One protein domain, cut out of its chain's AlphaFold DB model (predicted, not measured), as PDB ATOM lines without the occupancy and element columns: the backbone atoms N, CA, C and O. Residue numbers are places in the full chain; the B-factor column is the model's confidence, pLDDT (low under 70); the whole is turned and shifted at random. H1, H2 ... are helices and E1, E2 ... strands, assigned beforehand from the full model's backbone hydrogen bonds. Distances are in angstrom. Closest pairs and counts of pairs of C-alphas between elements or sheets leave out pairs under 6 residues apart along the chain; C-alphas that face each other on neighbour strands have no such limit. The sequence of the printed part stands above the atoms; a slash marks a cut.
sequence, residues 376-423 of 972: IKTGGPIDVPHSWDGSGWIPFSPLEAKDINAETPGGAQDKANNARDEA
ATOM      1  N   ILE A 376      92.770 -10.811  31.537       86.69
ATOM      2  CA  ILE A 376      93.121 -12.224  31.615       86.69
ATOM      3  C   ILE A 376      94.117 -12.387  32.760       86.69
ATOM      4  O   ILE A 376      95.268 -11.938  32.676       86.69
ATOM      5  N   LYS A 377      93.663 -13.030  33.835       85.75
ATOM      6  CA  LYS A 377      94.491 -13.347  34.995       85.75
ATOM      7  C   LYS A 377      95.419 -14.505  34.649       85.75
ATOM      8  O   LYS A 377      94.947 -15.618  34.427       85.75
ATOM      9  N   THR A 378      96.718 -14.235  34.629       81.50
ATOM     10  CA  THR A 378      97.757 -15.232  34.334       81.50
ATOM     11  C   THR A 378      98.430 -15.745  35.613       81.50
ATOM     12  O   THR A 378      98.349 -15.121  36.670       81.50
ATOM     13  N   GLY A 379      99.088 -16.906  35.550       74.44
ATOM     14  CA  GLY A 379      99.820 -17.483  36.693       74.44
ATOM     15  C   GLY A 379      99.006 -18.410  37.609       74.44
ATOM     16  O   GLY A 379      99.505 -18.814  38.657       74.44
ATOM     17  N   GLY A 380      97.776 -18.758  37.217       71.25
ATOM     18  CA  GLY A 380      97.031 -19.908  37.746       71.25
ATOM     19  C   GLY A 380      97.217 -21.165  36.876       71.25
ATOM     20  O   GLY A 380      97.951 -21.120  35.891       71.25
ATOM     21  N   PRO A 381      96.549 -22.291  37.201       70.94
ATOM     22  CA  PRO A 381      96.594 -23.504  36.377       70.94
ATOM     23  C   PRO A 381      95.984 -23.312  34.977       70.94
ATOM     24  O   PRO A 381      96.359 -24.026  34.052       70.94
ATOM     25  N   ILE A 382      95.079 -22.340  34.824       72.81
ATOM     26  CA  ILE A 382      94.541 -21.863  33.547       72.81
ATOM     27  C   ILE A 382      94.446 -20.333  33.570       72.81
ATOM     28  O   ILE A 382      94.233 -19.736  34.628       72.81
ATOM     29  N   ASP A 383      94.591 -19.713  32.402       85.44
ATOM     30  CA  ASP A 383      94.372 -18.280  32.218       85.44
ATOM     31  C   ASP A 383      92.864 -17.996  32.192       85.44
ATOM     32  O   ASP A 383      92.142 -18.528  31.346       85.44
ATOM     33  N   VAL A 384      92.379 -17.151  33.109       83.88
ATOM     34  CA  VAL A 384      90.938 -16.882  33.265       83.88
ATOM     35  C   VAL A 384      90.622 -15.428  32.894       83.88
ATOM     36  O   VAL A 384      91.161 -14.510  33.525       83.88
ATOM     37  N   PRO A 385      89.740 -15.184  31.908       88.00
ATOM     38  CA  PRO A 385      89.265 -13.843  31.592       88.00
ATOM     39  C   PRO A 385      88.292 -13.320  32.658       88.00
ATOM     40  O   PRO A 385      87.440 -14.053  33.152       88.00
ATOM     41  N   HIS A 386      88.423 -12.039  32.995       88.56
ATOM     42  CA  HIS A 386      87.602 -11.290  33.942       88.56
ATOM     43  C   HIS A 386      87.094  -9.990  33.289       88.56
ATOM     44  O   HIS A 386      87.819  -9.361  32.512       88.56
ATOM     45  N   SER A 387      85.871  -9.572  33.620       87.69
ATOM     46  CA  SER A 387      85.281  -8.269  33.267       87.69
ATOM     47  C   SER A 387      85.117  -7.396  34.510       87.69
ATOM     48  O   SER A 387      85.121  -7.885  35.637       87.69
ATOM     49  N   TRP A 388      85.014  -6.085  34.310       85.69
ATOM     50  CA  TRP A 388      84.795  -5.120  35.386       85.69
ATOM     51  C   TRP A 388      83.302  -4.808  35.529       85.69
ATOM     52  O   TRP A 388      82.692  -4.321  34.581       85.69
ATOM     53  N   ASP A 389      82.721  -5.042  36.708       84.31
ATOM     54  CA  ASP A 389      81.284  -4.830  36.972       84.31
ATOM     55  C   ASP A 389      80.944  -3.442  37.555       84.31
ATOM     56  O   ASP A 389      79.793  -3.156  37.881       84.31
ATOM     57  N   GLY A 390      81.945  -2.567  37.690       79.38
ATOM     58  CA  GLY A 390      81.825  -1.261  38.349       79.38
ATOM     59  C   GLY A 390      82.379  -1.236  39.775       79.38
ATOM     60  O   GLY A 390      82.760  -0.168  40.253       79.38
ATOM     61  N   SER A 391      82.503  -2.395  40.423       81.62
ATOM     62  CA  SER A 391      82.967  -2.554  41.808       81.62
ATOM     63  C   SER A 391      84.158  -3.509  41.952       81.62
ATOM     64  O   SER A 391      84.979  -3.338  42.857       81.62
ATOM     65  N   GLY A 392      84.293  -4.477  41.046       84.62
ATOM     66  CA  GLY A 392      85.318  -5.509  41.082       84.62
ATOM     67  C   GLY A 392      85.505  -6.236  39.748       84.62
ATOM     68  O   GLY A 392      84.742  -6.077  38.794       84.62
ATOM     69  N   TRP A 393      86.571  -7.037  39.685       86.44
ATOM     70  CA  TRP A 393      86.857  -7.928  38.560       86.44
ATOM     71  C   TRP A 393      86.134  -9.262  38.758       86.44
ATOM     72  O   TRP A 393      86.491 -10.022  39.658       86.44
ATOM     73  N   ILE A 394      85.159  -9.558  37.903       86.19
ATOM     74  CA  ILE A 394      84.375 -10.797  37.920       86.19
ATOM     75  C   ILE A 394      84.867 -11.762  36.829       86.19
ATOM     76  O   ILE A 394      85.103 -11.325  35.704       86.19
ATOM     77  N   PRO A 395      85.073 -13.059  37.114       86.25
ATOM     78  CA  PRO A 395      85.511 -14.023  36.107       86.25
ATOM     79  C   PRO A 395      84.382 -14.350  35.117       86.25
ATOM     80  O   PRO A 395      83.219 -14.451  35.496       86.25
ATOM     81  N   PHE A 396      84.726 -14.563  33.845       80.06
ATOM     82  CA  PHE A 396      83.770 -14.949  32.794       80.06
ATOM     83  C   PHE A 396      83.241 -16.375  32.963       80.06
ATOM     84  O   PHE A 396      82.180 -16.712  32.442       80.06
ATOM     85  N   SER A 397      83.998 -17.223  33.656       72.88
ATOM     86  CA  SER A 397      83.621 -18.597  33.958       72.88
ATOM     87  C   SER A 397      83.606 -18.821  35.473       72.88
ATOM     88  O   SER A 397      84.554 -18.395  36.140       72.88
ATOM     89  N   PRO A 398      82.611 -19.547  36.000       69.25
ATOM     90  CA  PRO A 398      82.617 -20.082  37.360       69.25
ATOM     91  C   PRO A 398      83.932 -20.812  37.657       69.25
ATOM     92  O   PRO A 398      84.326 -21.688  36.885       69.25
ATOM     93  N   LEU A 399      84.620 -20.460  38.742       69.44
ATOM     94  CA  LEU A 399      85.883 -21.106  39.129       69.44
ATOM     95  C   LEU A 399      85.684 -22.115  40.260       69.44
ATOM     96  O   LEU A 399      86.479 -23.042  40.410       69.44
ATOM     97  N   GLU A 400      84.608 -21.964  41.030       66.31
ATOM     98  CA  GLU A 400      84.234 -22.852  42.121       66.31
ATOM     99  C   GLU A 400      82.754 -23.249  42.018       66.31
ATOM    100  O   GLU A 400      81.930 -22.523  41.470       66.31
ATOM    101  N   ALA A 401      82.382 -24.403  42.583       62.25
ATOM    102  CA  ALA A 401      81.007 -24.920  42.527       62.25
ATOM    103  C   ALA A 401      79.957 -23.923  43.075       62.25
ATOM    104  O   ALA A 401      78.838 -23.850  42.567       62.25
ATOM    105  N   LYS A 402      80.349 -23.085  44.046       62.00
ATOM    106  CA  LYS A 402      79.508 -22.019  44.614       62.00
ATOM    107  C   LYS A 402      79.069 -20.975  43.577       62.00
ATOM    108  O   LYS A 402      77.998 -20.400  43.725       62.00
ATOM    109  N   ASP A 403      79.860 -20.767  42.525       66.25
ATOM    110  CA  ASP A 403      79.625 -19.740  41.505       66.25
ATOM    111  C   ASP A 403      78.475 -20.131  40.546       66.25
ATOM    112  O   ASP A 403      77.979 -19.293  39.798       66.25
ATOM    113  N   ILE A 404      78.021 -21.395  40.585       63.50
ATOM    114  CA  ILE A 404      76.860 -21.923  39.834       63.50
ATOM    115  C   ILE A 404      75.776 -22.520  40.740       63.50
ATOM    116  O   ILE A 404      74.932 -23.279  40.268       63.50
ATOM    117  N   ASN A 405      75.802 -22.232  42.044       60.69
ATOM    118  CA  ASN A 405      74.944 -22.897  43.036       60.69
ATOM    119  C   ASN A 405      75.057 -24.440  43.017       60.69
ATOM    120  O   ASN A 405      74.112 -25.138  43.390       60.69
ATOM    121  N   ALA A 406      76.195 -24.991  42.582       62.81
ATOM    122  CA  ALA A 406      76.465 -26.419  42.665       62.81
ATOM    123  C   ALA A 406      76.987 -26.770  44.064       62.81
ATOM    124  O   ALA A 406      77.849 -26.095  44.628       62.81
ATOM    125  N   GLU A 407      76.443 -27.846  44.626       67.06
ATOM    126  CA  GLU A 407      76.777 -28.316  45.966       67.06
ATOM    127  C   GLU A 407      78.235 -28.799  46.025       67.06
ATOM    128  O   GLU A 407      78.700 -29.537  45.154       67.06
ATOM    129  N   THR A 408      78.972 -28.395  47.061       70.06
ATOM    130  CA  THR A 408      80.347 -28.880  47.256       70.06
ATOM    131  C   THR A 408      80.338 -30.350  47.697       70.06
ATOM    132  O   THR A 408      79.360 -30.793  48.298       70.06
ATOM    133  N   PRO A 409      81.421 -31.125  47.494       71.31
ATOM    134  CA  PRO A 409      81.506 -32.492  48.019       71.31
ATOM    135  C   PRO A 409      81.227 -32.583  49.530       71.31
ATOM    136  O   PRO A 409      80.618 -33.548  49.980       71.31
ATOM    137  N   GLY A 410      81.609 -31.553  50.300       71.00
ATOM    138  CA  GLY A 410      81.279 -31.430  51.724       71.00
ATOM    139  C   GLY A 410      79.789 -31.186  51.973       71.00
ATOM    140  O   GLY A 410      79.180 -31.919  52.738       71.00
ATOM    141  N   GLY A 411      79.170 -30.240  51.260       74.12
ATOM    142  CA  GLY A 411      77.729 -29.970  51.380       74.12
ATOM    143  C   GLY A 411      76.846 -31.140  50.925       74.12
ATOM    144  O   GLY A 411      75.809 -31.421  51.527       74.12
ATOM    145  N   ALA A 412      77.287 -31.894  49.914       72.69
ATOM    146  CA  ALA A 412      76.640 -33.130  49.487       72.69
ATOM    147  C   ALA A 412      76.769 -34.223  50.561       72.69
ATOM    148  O   ALA A 412      75.804 -34.942  50.827       72.69
ATOM    149  N   GLN A 413      77.930 -34.311  51.218       77.75
ATOM    150  CA  GLN A 413      78.152 -35.220  52.340       77.75
ATOM    151  C   GLN A 413      77.321 -34.827  53.568       77.75
ATOM    152  O   GLN A 413      76.770 -35.709  54.217       77.75
ATOM    153  N   ASP A 414      77.161 -33.538  53.861       81.19
ATOM    154  CA  ASP A 414      76.346 -33.049  54.977       81.19
ATOM    155  C   ASP A 414      74.854 -33.281  54.736       81.19
ATOM    156  O   ASP A 414      74.150 -33.741  55.633       81.19
ATOM    157  N   LYS A 415      74.368 -33.076  53.505       80.44
ATOM    158  CA  LYS A 415      73.004 -33.471  53.116       80.44
ATOM    159  C   LYS A 415      72.798 -34.980  53.205       80.44
ATOM    160  O   LYS A 415      71.754 -35.413  53.681       80.44
ATOM    161  N   ALA A 416      73.781 -35.779  52.792       79.12
ATOM    162  CA  ALA A 416      73.719 -37.232  52.931       79.12
ATOM    163  C   ALA A 416      73.743 -37.671  54.406       79.12
ATOM    164  O   ALA A 416      73.012 -38.585  54.783       79.12
ATOM    165  N   ASN A 417      74.537 -37.005  55.249       84.88
ATOM    166  CA  ASN A 417      74.594 -37.253  56.686       84.88
ATOM    167  C   ASN A 417      73.274 -36.868  57.362       84.88
ATOM    168  O   ASN A 417      72.734 -37.684  58.097       84.88
ATOM    169  N   ASN A 418      72.703 -35.703  57.047       86.25
ATOM    170  CA  ASN A 418      71.394 -35.293  57.559       86.25
ATOM    171  C   ASN A 418      70.286 -36.246  57.105       86.25
ATOM    172  O   ASN A 418      69.510 -36.698  57.935       86.25
ATOM    173  N   ALA A 419      70.249 -36.631  55.827       82.62
ATOM    174  CA  ALA A 419      69.275 -37.605  55.336       82.62
ATOM    175  C   ALA A 419      69.428 -38.972  56.031       82.62
ATOM    176  O   ALA A 419      68.436 -39.628  56.346       82.62
ATOM    177  N   ARG A 420      70.666 -39.399  56.311       85.19
ATOM    178  CA  ARG A 420      70.950 -40.608  57.096       85.19
ATOM    179  C   ARG A 420      70.485 -40.460  58.544       85.19
ATOM    180  O   ARG A 420      69.917 -41.400  59.088       85.19
ATOM    181  N   ASP A 421      70.724 -39.316  59.169       86.62
ATOM    182  CA  ASP A 421      70.384 -39.075  60.568       86.62
ATOM    183  C   ASP A 421      68.863 -38.921  60.755       86.62
ATOM    184  O   ASP A 421      68.308 -39.464  61.708       86.62
ATOM    185  N   GLU A 422      68.166 -38.304  59.797       86.12
ATOM    186  CA  GLU A 422      66.702 -38.272  59.709       86.12
ATOM    187  C   GLU A 422      66.118 -39.675  59.495       86.12
ATOM    188  O   GLU A 422      65.176 -40.066  60.187       86.12
ATOM    189  N   ALA A 423      66.707 -40.475  58.598       80.62
ATOM    190  CA  ALA A 423      66.312 -41.868  58.408       80.62
ATOM    191  C   ALA A 423      66.521 -42.691  59.690       80.62
ATOM    192  O   ALA A 423      65.628 -43.433  60.094       80.62
TER     193      ALA A 423
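This is residues 376 to 423 of the 972 residues of the protein "Prophage_tail domain-containing protein" of Bacillus gobiensis (UniProt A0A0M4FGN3). A small two-stranded hairpin, E1 and E2, stands at one end of a drawn-out chain, and the helix H2 makes the other end, with the short helix H1 on the thin stretch between them. Residues 378 to 383 stick out as a loop before E1, and residues 416 to 423 of H2 stick out at the far end. The printed part has 48 residues, with named elements in the order E1, E2, H1, H2; the sheet E1 - E2 is antiparallel and the class is mixed, helices and strands. The whole is extended, with a radius of gyration of the C-alphas of 16.4 A and spans of 48 by 26 by 11 A.

Strand E1, residues 384 to 388, begins with C-alpha 384 at (90.938, -16.882, 33.265) and is 13.4 A long from first to last C-alpha. Strand E2 is residues 393 to 395, 6.7 A. Helix H1 is residues 401 to 404, 5.8 A. Helix H2, residues 409 to 423, measures 20.7 A and ends with C-alpha 423 at (66.312, -41.868, 58.408).

Residues 376 to 377 pair antiparallel with residues 384 to 385 of E1. E1 and E2 form a hairpin, antiparallel at 139 degrees between their directions. N 387 and O 394 are within hydrogen-bond range at 2.8 A, as are N 394 and O 387 at 2.8 A. H1 is apart from E1, and H2 is apart from E1, E2 and H1. In H2 every O i to N i+4 pair is within hydrogen-bond range; H1, four residues, is too short for such a pair.

The C-alphas of Ile 376 and Ala 423, the two farthest apart, are 48.1 A apart. The printed part has no cut, and its three links are tight. Mean pLDDT of the printed part is 77.6; residues 398 to 407 are under 70.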